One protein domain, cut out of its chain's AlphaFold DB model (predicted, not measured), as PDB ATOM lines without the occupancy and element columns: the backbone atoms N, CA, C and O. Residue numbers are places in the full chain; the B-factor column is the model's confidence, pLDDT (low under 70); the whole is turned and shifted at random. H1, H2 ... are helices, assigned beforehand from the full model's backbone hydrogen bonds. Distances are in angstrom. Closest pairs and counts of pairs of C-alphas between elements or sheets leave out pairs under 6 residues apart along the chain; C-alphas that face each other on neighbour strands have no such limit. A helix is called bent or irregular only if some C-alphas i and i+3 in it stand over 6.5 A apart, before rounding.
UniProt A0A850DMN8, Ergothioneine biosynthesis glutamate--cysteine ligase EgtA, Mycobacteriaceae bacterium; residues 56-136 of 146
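This is residues 56 to 136 of the 146 residues of the protein "Ergothioneine biosynthesis glutamate--cysteine ligase EgtA" of Mycobacteriaceae bacterium (UniProt A0A850DMN8). Three long helices, H2, H4 and H5, lie side by side in a slab with H4 in the middle, neighbours running opposite ways. The shorter H1 and H3 lie near opposite ends of the slab, on the same side of it: H1 crosses H4 and H5 and packs on both, while H3 makes a corner with H4 where the two are linked. The 81 printed residues hold five named helices, H1 to H5 in order, and no named strand: all helix. The whole is compact, with a radius of gyration of the C-alphas of 12.1 A and spans of 32 by 29 by 17 A.

H4, residues 100 to 115, is the hub, touching four helices. It touches H5, residues 120 to 134, as a helical hairpin at a shallow tilt of 12 degrees; their closest C-alphas, of Ala 114 and Gln 123, are 4.5 A apart. H2, residues 72 to 85, touches H4 at 12 degrees, opposite ways, closest at the C-alphas of Ala 82 and Thr 105, 6.1 A. H2 and H5 are apart. H1, residues 59 to 68, is about perpendicular to H4 at 80 degrees and touches its residues 109 to 114 alone, the closest C-alphas being those of Ala 67 and Ala 113, 5.0 A. H1 also touches H5, closest at the C-alphas of His 63 and Ser 122, 6.1 A. H3, residues 89 to 98, touches H4 only at the corner, closest at the C-alphas of Leu 97 and Arg 103, 4.6 A. Every O i to N i+4 pair is within hydrogen-bond range in H1, H4 and H5, against 8 of 10 in H2 and 4 of 6 in H3.

H4 is 22.6 A long, H5 21.0 A, H2 20.4 A, H1 14.2 A and H3 14.0 A. H1 begins at C-alpha 59 (-31.841, 100.143, 10.633), and H5 ends at C-alpha 134 (-13.199, 99.042, 15.137). H2 and H3 are irregular: C-alphas 81 and 84 are 7.4 A apart, and C-alphas 94 and 97 are 9.5 A apart.

The two C-alphas farthest apart, of Arg 90 and Pro 120, are 33.8 A apart. The four links are tight, and the printed part has no cut. The mean pLDDT of the printed part is 97.1, and no printed residue is under 70.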
ATOM      1  N   ASP A  56     -32.813  95.641  17.149       83.19
ATOM      2  CA  ASP A  56     -32.599  97.091  17.100       83.19
ATOM      3  C   ASP A  56     -31.504  97.553  16.116       83.19
ATOM      4  O   ASP A  56     -31.390  98.744  15.841       83.19
ATOM      5  N   GLN A  57     -30.749  96.632  15.512       89.38
ATOM      6  CA  GLN A  57     -29.669  96.933  14.572       89.38
ATOM      7  C   GLN A  57     -30.093  96.852  13.093       89.38
ATOM      8  O   GLN A  57     -29.285  97.154  12.213       89.38
ATOM      9  N   TRP A  58     -31.347  96.487  12.776       92.38
ATOM     10  CA  TRP A  58     -31.819  96.371  11.381       92.38
ATOM     11  C   TRP A  58     -31.753  97.683  10.588       92.38
ATOM     12  O   TRP A  58     -31.579  97.650   9.367       92.38
ATOM     13  N   ALA A  59     -31.859  98.828  11.265       94.69
ATOM     14  CA  ALA A  59     -31.841 100.143  10.633       94.69
ATOM     15  C   ALA A  59     -30.427 100.593  10.224       94.69
ATOM     16  O   ALA A  59     -30.273 101.304   9.229       94.69
ATOM     17  N   VAL A  60     -29.383 100.122  10.917       95.88
ATOM     18  CA  VAL A  60     -27.977 100.507  10.688       95.88
ATOM     19  C   VAL A  60     -27.542 100.356   9.223       95.88
ATOM     20  O   VAL A  60     -27.079 101.344   8.649       95.88
ATOM     21  N   PRO A  61     -27.681  99.188   8.561       95.88
ATOM     22  CA  PRO A  61     -27.262  99.061   7.166       95.88
ATOM     23  C   PRO A  61     -28.090  99.932   6.208       95.88
ATOM     24  O   PRO A  61     -27.570 100.368   5.184       95.88
ATOM     25  N   ILE A  62     -29.351 100.230   6.540       95.62
ATOM     26  CA  ILE A  62     -30.209 101.108   5.733       95.62
ATOM     27  C   ILE A  62     -29.726 102.554   5.849       95.62
ATOM     28  O   ILE A  62     -29.547 103.221   4.832       95.62
ATOM     29  N   HIS A  63     -29.454 103.020   7.070       97.50
ATOM     30  CA  HIS A  63     -28.874 104.337   7.317       97.50
ATOM     31  C   HIS A  63     -27.507 104.490   6.651       97.50
ATOM     32  O   HIS A  63     -27.245 105.527   6.047       97.50
ATOM     33  N   ALA A  64     -26.673 103.448   6.691       98.06
ATOM     34  CA  ALA A  64     -25.363 103.461   6.054       98.06
ATOM     35  C   ALA A  64     -25.480 103.646   4.537       98.06
ATOM     36  O   ALA A  64     -24.865 104.549   3.978       98.06
ATOM     37  N   VAL A  65     -26.309 102.836   3.867       97.25
ATOM     38  CA  VAL A  65     -26.511 102.951   2.414       97.25
ATOM     39  C   VAL A  65     -27.121 104.305   2.050       97.25
ATOM     40  O   VAL A  65     -26.628 104.957   1.133       97.25
ATOM     41  N   ALA A  66     -28.143 104.765   2.777       97.31
ATOM     42  CA  ALA A  66     -28.773 106.058   2.515       97.31
ATOM     43  C   ALA A  66     -27.770 107.221   2.626       97.31
ATOM     44  O   ALA A  66     -27.661 108.027   1.702       97.31
ATOM     45  N   ALA A  67     -26.985 107.266   3.709       98.50
ATOM     46  CA  ALA A  67     -26.008 108.324   3.941       98.50
ATOM     47  C   ALA A  67     -24.864 108.297   2.915       98.50
ATOM     48  O   ALA A  67     -24.514 109.338   2.356       98.50
ATOM     49  N   LEU A  68     -24.317 107.117   2.598       98.56
ATOM     50  CA  LEU A  68     -23.222 106.980   1.628       98.56
ATOM     51  C   LEU A  68     -23.649 107.306   0.190       98.56
ATOM     52  O   LEU A  68     -22.816 107.686  -0.631       98.56
ATOM     53  N   MET A  69     -24.942 107.187  -0.114       97.06
ATOM     54  CA  MET A  69     -25.518 107.526  -1.416       97.06
ATOM     55  C   MET A  69     -26.144 108.927  -1.472       97.06
ATOM     56  O   MET A  69     -26.707 109.299  -2.502       97.06
ATOM     57  N   SER A  70     -26.034 109.716  -0.401       97.81
ATOM     58  CA  SER A  70     -26.705 111.017  -0.263       97.81
ATOM     59  C   SER A  70     -26.248 112.073  -1.278       97.81
ATOM     60  O   SER A  70     -27.042 112.916  -1.698       97.81
ATOM     61  N   ALA A  71     -24.980 112.036  -1.700       98.25
ATOM     62  CA  ALA A  71     -24.433 112.967  -2.683       98.25
ATOM     63  C   ALA A  71     -23.287 112.346  -3.502       98.25
ATOM     64  O   ALA A  71     -22.536 111.521  -2.977       98.25
ATOM     65  N   PRO A  72     -23.059 112.792  -4.757       98.56
ATOM     66  CA  PRO A  72     -21.974 112.275  -5.597       98.56
ATOM     67  C   PRO A  72     -20.580 112.358  -4.959       98.56
ATOM     68  O   PRO A  72     -19.756 111.473  -5.173       98.56
ATOM     69  N   ALA A  73     -20.318 113.398  -4.162       98.56
ATOM     70  CA  ALA A  73     -19.051 113.550  -3.447       98.56
ATOM     71  C   ALA A  73     -18.864 112.475  -2.362       98.56
ATOM     72  O   ALA A  73     -17.783 111.905  -2.262       98.56
ATOM     73  N   VAL A  74     -19.928 112.147  -1.621       98.69
ATOM     74  CA  VAL A  74     -19.905 111.107  -0.579       98.69
ATOM     75  C   VAL A  74     -19.710 109.730  -1.207       98.69
ATOM     76  O   VAL A  74     -18.900 108.946  -0.727       98.69
ATOM     77  N   VAL A  75     -20.367 109.465  -2.342       98.62
ATOM     78  CA  VAL A  75     -20.161 108.230  -3.116       98.62
ATOM     79  C   VAL A  75     -18.707 108.103  -3.573       98.62
ATOM     80  O   VAL A  75     -18.121 107.028  -3.460       98.62
ATOM     81  N   ALA A  76     -18.111 109.185  -4.083       98.62
ATOM     82  CA  ALA A  76     -16.722 109.180  -4.532       98.62
ATOM     83  C   ALA A  76     -15.741 108.935  -3.376       98.62
ATOM     84  O   ALA A  76     -14.793 108.165  -3.531       98.62
ATOM     85  N   GLU A  77     -15.982 109.546  -2.215       98.75
ATOM     86  CA  GLU A  77     -15.178 109.329  -1.012       98.75
ATOM     87  C   GLU A  77     -15.309 107.892  -0.498       98.75
ATOM     88  O   GLU A  77     -14.299 107.216  -0.307       98.75
ATOM     89  N   ALA A  78     -16.536 107.377  -0.389       98.62
ATOM     90  CA  ALA A  78     -16.804 105.996   0.001       98.62
ATOM     91  C   ALA A  78     -16.119 104.990  -0.938       98.62
ATOM     92  O   ALA A  78     -15.491 104.033  -0.483       98.62
ATOM     93  N   ALA A  79     -16.180 105.228  -2.253       98.25
ATOM     94  CA  ALA A  79     -15.485 104.408  -3.242       98.25
ATOM     95  C   ALA A  79     -13.957 104.465  -3.071       98.25
ATOM     96  O   ALA A  79     -13.288 103.444  -3.219       98.25
ATOM     97  N   GLY A  80     -13.409 105.632  -2.719       98.62
ATOM     98  CA  GLY A  80     -11.994 105.795  -2.394       98.62
ATOM     99  C   GLY A  80     -11.572 104.991  -1.162       98.62
ATOM    100  O   GLY A  80     -10.580 104.268  -1.222       98.62
ATOM    101  N   LEU A  81     -12.352 105.055  -0.076       98.50
ATOM    102  CA  LEU A  81     -12.110 104.290   1.157       98.50
ATOM    103  C   LEU A  81     -12.195 102.772   0.930       98.50
ATOM    104  O   LEU A  81     -11.456 102.000   1.542       98.50
ATOM    105  N   ALA A  82     -13.090 102.339   0.041       97.56
ATOM    106  CA  ALA A  82     -13.302 100.932  -0.282       97.56
ATOM    107  C   ALA A  82     -12.316 100.372  -1.322       97.56
ATOM    108  O   ALA A  82     -12.304  99.165  -1.556       97.56
ATOM    109  N   LEU A  83     -11.482 101.209  -1.949       97.81
ATOM    110  CA  LEU A  83     -10.674 100.804  -3.102       97.81
ATOM    111  C   LEU A  83      -9.719  99.644  -2.791       97.81
ATOM    112  O   LEU A  83      -9.589  98.730  -3.601       97.81
ATOM    113  N   SER A  84      -9.062  99.658  -1.630       96.00
ATOM    114  CA  SER A  84      -8.084  98.619  -1.277       96.00
ATOM    115  C   SER A  84      -8.729  97.280  -0.903       96.00
ATOM    116  O   SER A  84      -8.090  96.232  -0.982       96.00
ATOM    117  N   THR A  85     -10.021  97.294  -0.572       97.38
ATOM    118  CA  THR A  85     -10.816  96.097  -0.268       97.38
ATOM    119  C   THR A  85     -11.761  95.705  -1.406       97.38
ATOM    120  O   THR A  85     -12.542  94.757  -1.266       97.38
ATOM    121  N   ALA A  86     -11.667  96.383  -2.554       95.00
ATOM    122  CA  ALA A  86     -12.410  96.035  -3.756       95.00
ATOM    123  C   ALA A  86     -12.141  94.574  -4.156       95.00
ATOM    124  O   ALA A  86     -11.044  94.047  -3.979       95.00
ATOM    125  N   ASP A  87     -13.176  93.895  -4.651       94.88
ATOM    126  CA  ASP A  87     -13.143  92.485  -5.070       94.88
ATOM    127  C   ASP A  87     -12.791  91.454  -3.973       94.88
ATOM    128  O   ASP A  87     -12.770  90.248  -4.233       94.88
ATOM    129  N   ARG A  88     -12.636  91.873  -2.709       96.44
ATOM    130  CA  ARG A  88     -12.382  90.981  -1.561       96.44
ATOM    131  C   ARG A  88     -13.659  90.394  -0.945       96.44
ATOM    132  O   ARG A  88     -13.679  90.006   0.220       96.44
ATOM    133  N   TRP A  89     -14.730  90.262  -1.730       93.88
ATOM    134  CA  TRP A  89     -16.045  89.793  -1.264       93.88
ATOM    135  C   TRP A  89     -15.989  88.448  -0.521       93.88
ATOM    136  O   TRP A  89     -16.614  88.265   0.522       93.88
ATOM    137  N   ARG A  90     -15.212  87.489  -1.043       96.00
ATOM    138  CA  ARG A  90     -15.056  86.165  -0.414       96.00
ATOM    139  C   ARG A  90     -14.302  86.233   0.913       96.00
ATOM    140  O   ARG A  90     -14.643  85.487   1.827       96.00
ATOM    141  N   ASP A  91     -13.313  87.118   1.021       96.81
ATOM    142  CA  ASP A  91     -12.581  87.345   2.268       96.81
ATOM    143  C   ASP A  91     -13.493  88.003   3.303       96.81
ATOM    144  O   ASP A  91     -13.518  87.565   4.449       96.81
ATOM    145  N   ALA A  92     -14.305  88.982   2.892       95.69
ATOM    146  CA  ALA A  92     -15.289  89.623   3.761       95.69
ATOM    147  C   ALA A  92     -16.300  88.619   4.321       95.69
ATOM    148  O   ALA A  92     -16.542  88.607   5.524       95.69
ATOM    149  N   ALA A  93     -16.815  87.712   3.489       94.75
ATOM    150  CA  ALA A  93     -17.728  86.664   3.940       94.75
ATOM    151  C   ALA A  93     -17.060  85.633   4.874       94.75
ATOM    152  O   ALA A  93     -17.720  85.070   5.744       94.75
ATOM    153  N   ARG A  94     -15.764  85.347   4.687       96.31
ATOM    154  CA  ARG A  94     -15.045  84.311   5.448       96.31
ATOM    155  C   ARG A  94     -14.451  84.819   6.757       96.31
ATOM    156  O   ARG A  94     -14.456  84.092   7.746       96.31
ATOM    157  N   TYR A  95     -13.870  86.010   6.730       96.75
ATOM    158  CA  TYR A  95     -13.086  86.572   7.827       96.75
ATOM    159  C   TYR A  95     -13.775  87.771   8.478       96.75
ATOM    160  O   TYR A  95     -13.522  88.044   9.649       96.75
ATOM    161  N   GLY A  96     -14.642  88.479   7.748       95.56
ATOM    162  CA  GLY A  96     -15.339  89.661   8.244       95.56
ATOM    163  C   GLY A  96     -14.384  90.648   8.911       95.56
ATOM    164  O   GLY A  96     -13.330  90.986   8.374       95.56
ATOM    165  N   LEU A  97     -14.734  91.062  10.127       97.19
ATOM    166  CA  LEU A  97     -13.944  92.009  10.909       97.19
ATOM    167  C   LEU A  97     -12.665  91.399  11.507       97.19
ATOM    168  O   LEU A  97     -11.833  92.143  12.019       97.19
ATOM    169  N   ALA A  98     -12.444  90.081  11.445       96.62
ATOM    170  CA  ALA A  98     -11.168  89.491  11.858       96.62
ATOM    171  C   ALA A  98     -10.016  89.900  10.923       96.62
ATOM    172  O   ALA A  98      -8.860  89.915  11.345       96.62
ATOM    173  N   GLU A  99     -10.329  90.279   9.683       97.94
ATOM    174  CA  GLU A  99      -9.370  90.800   8.715       97.94
ATOM    175  C   GLU A  99      -9.142  92.311   8.962       97.94
ATOM    176  O   GLU A  99     -10.107  93.083   8.952       97.94
ATOM    177  N   PRO A 100      -7.904  92.760   9.257       97.50
ATOM    178  CA  PRO A 100      -7.659  94.134   9.704       97.50
ATOM    179  C   PRO A 100      -7.984  95.224   8.679       97.50
ATOM    180  O   PRO A 100      -8.419  96.307   9.067       97.50
ATOM    181  N   GLU A 101      -7.768  94.964   7.393       97.75
ATOM    182  CA  GLU A 101      -8.015  95.937   6.332       97.75
ATOM    183  C   GLU A 101      -9.520  96.095   6.095       97.75
ATOM    184  O   GLU A 101     -10.026  97.215   6.100       97.75
ATOM    185  N   LEU A 102     -10.259  94.983   6.023       98.12
ATOM    186  CA  LEU A 102     -11.722  94.989   5.938       98.12
ATOM    187  C   LEU A 102     -12.357  95.666   7.154       98.12
ATOM    188  O   LEU A 102     -13.291  96.450   7.001       98.12
ATOM    189  N   ARG A 103     -11.831  95.411   8.357       98.12
ATOM    190  CA  ARG A 103     -12.263  96.094   9.581       98.12
ATOM    191  C   ARG A 103     -12.053  97.600   9.490       98.12
ATOM    192  O   ARG A 103     -12.970  98.362   9.782       98.12
ATOM    193  N   SER A 104     -10.854  98.018   9.081       98.19
ATOM    194  CA  SER A 104     -10.501  99.428   8.933       98.19
ATOM    195  C   SER A 104     -11.418 100.122   7.927       98.19
ATOM    196  O   SER A 104     -11.999 101.156   8.248       98.19
ATOM    197  N   THR A 105     -11.605  99.537   6.740       98.38
ATOM    198  CA  THR A 105     -12.507 100.080   5.718       98.38
ATOM    199  C   THR A 105     -13.952 100.139   6.218       98.38
ATOM    200  O   THR A 105     -14.605 101.164   6.045       98.38
ATOM    201  N   ALA A 106     -14.457  99.087   6.871       97.94
ATOM    202  CA  ALA A 106     -15.823  99.063   7.394       97.94
ATOM    203  C   ALA A 106     -16.065 100.173   8.429       97.94
ATOM    204  O   ALA A 106     -17.079 100.865   8.357       97.94
ATOM    205  N   SER A 107     -15.130 100.376   9.364       98.44
ATOM    206  CA  SER A 107     -15.209 101.471  10.338       98.44
ATOM    207  C   SER A 107     -15.183 102.843   9.666       98.44
ATOM    208  O   SER A 107     -16.048 103.659   9.963       98.44
ATOM    209  N   GLN A 108     -14.271 103.078   8.717       98.69
ATOM    210  CA  GLN A 108     -14.175 104.360   8.005       98.69
ATOM    211  C   GLN A 108     -15.435 104.670   7.183       98.69
ATOM    212  O   GLN A 108     -15.913 105.802   7.180       98.69
ATOM    213  N   LEU A 109     -16.022 103.666   6.523       98.75
ATOM    214  CA  LEU A 109     -17.282 103.828   5.792       98.75
ATOM    215  C   LEU A 109     -18.454 104.153   6.726       98.75
ATOM    216  O   LEU A 109     -19.299 104.973   6.379       98.75
ATOM    217  N   LEU A 110     -18.514 103.540   7.911       98.69
ATOM    218  CA  LEU A 110     -19.554 103.835   8.903       98.69
ATOM    219  C   LEU A 110     -19.364 105.216   9.548       98.69
ATOM    220  O   LEU A 110     -20.352 105.897   9.809       98.69
ATOM    221  N   GLU A 111     -18.122 105.659   9.756       98.81
ATOM    222  CA  GLU A 111     -17.811 107.027  10.199       98.81
ATOM    223  C   GLU A 111     -18.243 108.063   9.156       98.81
ATOM    224  O   GLU A 111     -18.918 109.035   9.502       98.81
ATOM    225  N   LEU A 112     -17.929 107.822   7.878       98.88
ATOM    226  CA  LEU A 112     -18.387 108.665   6.773       98.88
ATOM    227  C   LEU A 112     -19.918 108.699   6.708       98.88
ATOM    228  O   LEU A 112     -20.516 109.770   6.608       98.88
ATOM    229  N   ALA A 113     -20.571 107.542   6.828       98.81
ATOM    230  CA  ALA A 113     -22.025 107.468   6.866       98.81
ATOM    231  C   ALA A 113     -22.606 108.269   8.043       98.81
ATOM    232  O   ALA A 113     -23.564 109.013   7.857       98.81
ATOM    233  N   ALA A 114     -22.024 108.164   9.242       98.75
ATOM    234  CA  ALA A 114     -22.474 108.915  10.412       98.75
ATOM    235  C   ALA A 114     -22.363 110.434  10.196       98.75
ATOM    236  O   ALA A 114     -23.260 111.176  10.593       98.75
ATOM    237  N   ALA A 115     -21.299 110.899   9.533       98.62
ATOM    238  CA  ALA A 115     -21.105 112.311   9.203       98.62
ATOM    239  C   ALA A 115     -22.142 112.858   8.201       98.62
ATOM    240  O   ALA A 115     -22.393 114.063   8.178       98.62
ATOM    241  N   HIS A 116     -22.758 111.979   7.405       98.69
ATOM    242  CA  HIS A 116     -23.760 112.310   6.386       98.69
ATOM    243  C   HIS A 116     -25.165 111.783   6.711       98.69
ATOM    244  O   HIS A 116     -26.024 111.724   5.834       98.69
ATOM    245  N   ALA A 117     -25.411 111.384   7.958       98.06
ATOM    246  CA  ALA A 117     -26.694 110.844   8.378       98.06
ATOM    247  C   ALA A 117     -27.767 111.943   8.501       98.06
ATOM    248  O   ALA A 117     -27.515 113.024   9.031       98.06
ATOM    249  N   ASP A 118     -28.995 111.637   8.077       94.50
ATOM    250  CA  ASP A 118     -30.090 112.620   8.021       94.50
ATOM    251  C   ASP A 118     -30.654 113.029   9.392       94.50
ATOM    252  O   ASP A 118     -31.357 114.035   9.509       94.50
ATOM    253  N   THR A 119     -30.407 112.236  10.441       97.56
ATOM    254  CA  THR A 119     -30.995 112.451  11.768       97.56
ATOM    255  C   THR A 119     -29.984 112.197  12.888       97.56
ATOM    256  O   THR A 119     -29.078 111.381  12.722       97.56
ATOM    257  N   PRO A 120     -30.171 112.804  14.076       97.94
ATOM    258  CA  PRO A 120     -29.332 112.507  15.238       97.94
ATOM    259  C   PRO A 120     -29.373 111.033  15.668       97.94
ATOM    260  O   PRO A 120     -28.386 110.522  16.189       97.94
ATOM    261  N   VAL A 121     -30.504 110.351  15.450       96.88
ATOM    262  CA  VAL A 121     -30.661 108.925  15.776       96.88
ATOM    263  C   VAL A 121     -29.782 108.082  14.857       96.88
ATOM    264  O   VAL A 121     -28.910 107.367  15.342       96.88
ATOM    265  N   SER A 122     -29.929 108.242  13.538       97.56
ATOM    266  CA  SER A 122     -29.119 107.504  12.563       97.56
ATOM    267  C   SER A 122     -27.628 107.829  12.683       97.56
ATOM    268  O   SER A 122     -26.797 106.931  12.569       97.56
ATOM    269  N   GLN A 123     -27.270 109.078  12.994       98.38
ATOM    270  CA  GLN A 123     -25.889 109.461  13.294       98.38
ATOM    271  C   GLN A 123     -25.325 108.680  14.491       98.38
ATOM    272  O   GLN A 123     -24.212 108.154  14.413       98.38
ATOM    273  N   ALA A 124     -26.071 108.601  15.596       97.88
ATOM    274  CA  ALA A 124     -25.631 107.906  16.803       97.88
ATOM    275  C   ALA A 124     -25.498 106.391  16.579       97.88
ATOM    276  O   ALA A 124     -24.498 105.799  16.987       97.88
ATOM    277  N   GLU A 125     -26.460 105.777  15.887       97.06
ATOM    278  CA  GLU A 125     -26.436 104.350  15.549       97.06
ATOM    279  C   GLU A 125     -25.250 103.992  14.641       97.06
ATOM    280  O   GLU A 125     -24.540 103.018  14.896       97.06
ATOM    281  N   LEU A 126     -24.976 104.808  13.618       98.25
ATOM    282  CA  LEU A 126     -23.840 104.607  12.716       98.25
ATOM    283  C   LEU A 126     -22.497 104.801  13.427       98.25
ATOM    284  O   LEU A 126     -21.581 104.002  13.232       98.25
ATOM    285  N   ALA A 127     -22.384 105.805  14.300       98.25
ATOM    286  CA  ALA A 127     -21.182 106.016  15.105       98.25
ATOM    287  C   ALA A 127     -20.932 104.849  16.081       98.25
ATOM    288  O   ALA A 127     -19.795 104.393  16.233       98.25
ATOM    289  N   ALA A 128     -21.987 104.319  16.708       96.62
ATOM    290  CA  ALA A 128     -21.891 103.134  17.556       96.62
ATOM    291  C   ALA A 128     -21.446 101.903  16.748       96.62
ATOM    292  O   ALA A 128     -20.534 101.184  17.170       96.62
ATOM    293  N   ALA A 129     -22.013 101.702  15.553       97.00
ATOM    294  CA  ALA A 129     -21.617 100.630  14.645       97.00
ATOM    295  C   ALA A 129     -20.152 100.763  14.192       97.00
ATOM    296  O   ALA A 129     -19.432  99.764  14.171       97.00
ATOM    297  N   ALA A 130     -19.678 101.975  13.890       98.19
ATOM    298  CA  ALA A 130     -18.281 102.226  13.545       98.19
ATOM    299  C   ALA A 130     -17.329 101.836  14.686       98.19
ATOM    300  O   ALA A 130     -16.355 101.104  14.468       98.19
ATOM    301  N   ALA A 131     -17.651 102.257  15.915       97.62
ATOM    302  CA  ALA A 131     -16.883 101.920  17.110       97.62
ATOM    303  C   ALA A 131     -16.893 100.409  17.395       97.62
ATOM    304  O   ALA A 131     -15.868  99.849  17.792       97.62
ATOM    305  N   ARG A 132     -18.032  99.736  17.183       95.81
ATOM    306  CA  ARG A 132     -18.155  98.275  17.279       95.81
ATOM    307  C   ARG A 132     -17.265  97.576  16.251       95.81
ATOM    308  O   ARG A 132     -16.462  96.719  16.626       95.81
ATOM    309  N   CYS A 133     -17.341  97.986  14.984       96.69
ATOM    310  CA  CYS A 133     -16.495  97.459  13.913       96.69
ATOM    311  C   CYS A 133     -15.006  97.634  14.228       96.69
ATOM    312  O   CYS A 133     -14.240  96.691  14.048       96.69
ATOM    313  N   LEU A 134     -14.601  98.770  14.806       96.56
ATOM    314  CA  LEU A 134     -13.199  99.042  15.137       96.56
ATOM    315  C   LEU A 134     -12.648  98.048  16.174       96.56
ATOM    316  O   LEU A 134     -11.496  97.616  16.085       96.56
ATOM    317  N   ARG A 135     -13.492  97.615  17.121       96.69
ATOM    318  CA  ARG A 135     -13.162  96.561  18.098       96.69
ATOM    319  C   ARG A 135     -13.130  95.156  17.489       96.69
ATOM    320  O   ARG A 135     -12.664  94.231  18.145       96.69
ATOM    321  N   GLY A 136     -13.575  94.995  16.245       96.25
ATOM    322  CA  GLY A 136     -13.655  93.710  15.559       96.25
ATOM    323  C   GLY A 136     -14.895  92.889  15.909       96.25
ATOM    324  O   GLY A 136     -14.890  91.697  15.634       96.25
TER     325      GLY A 136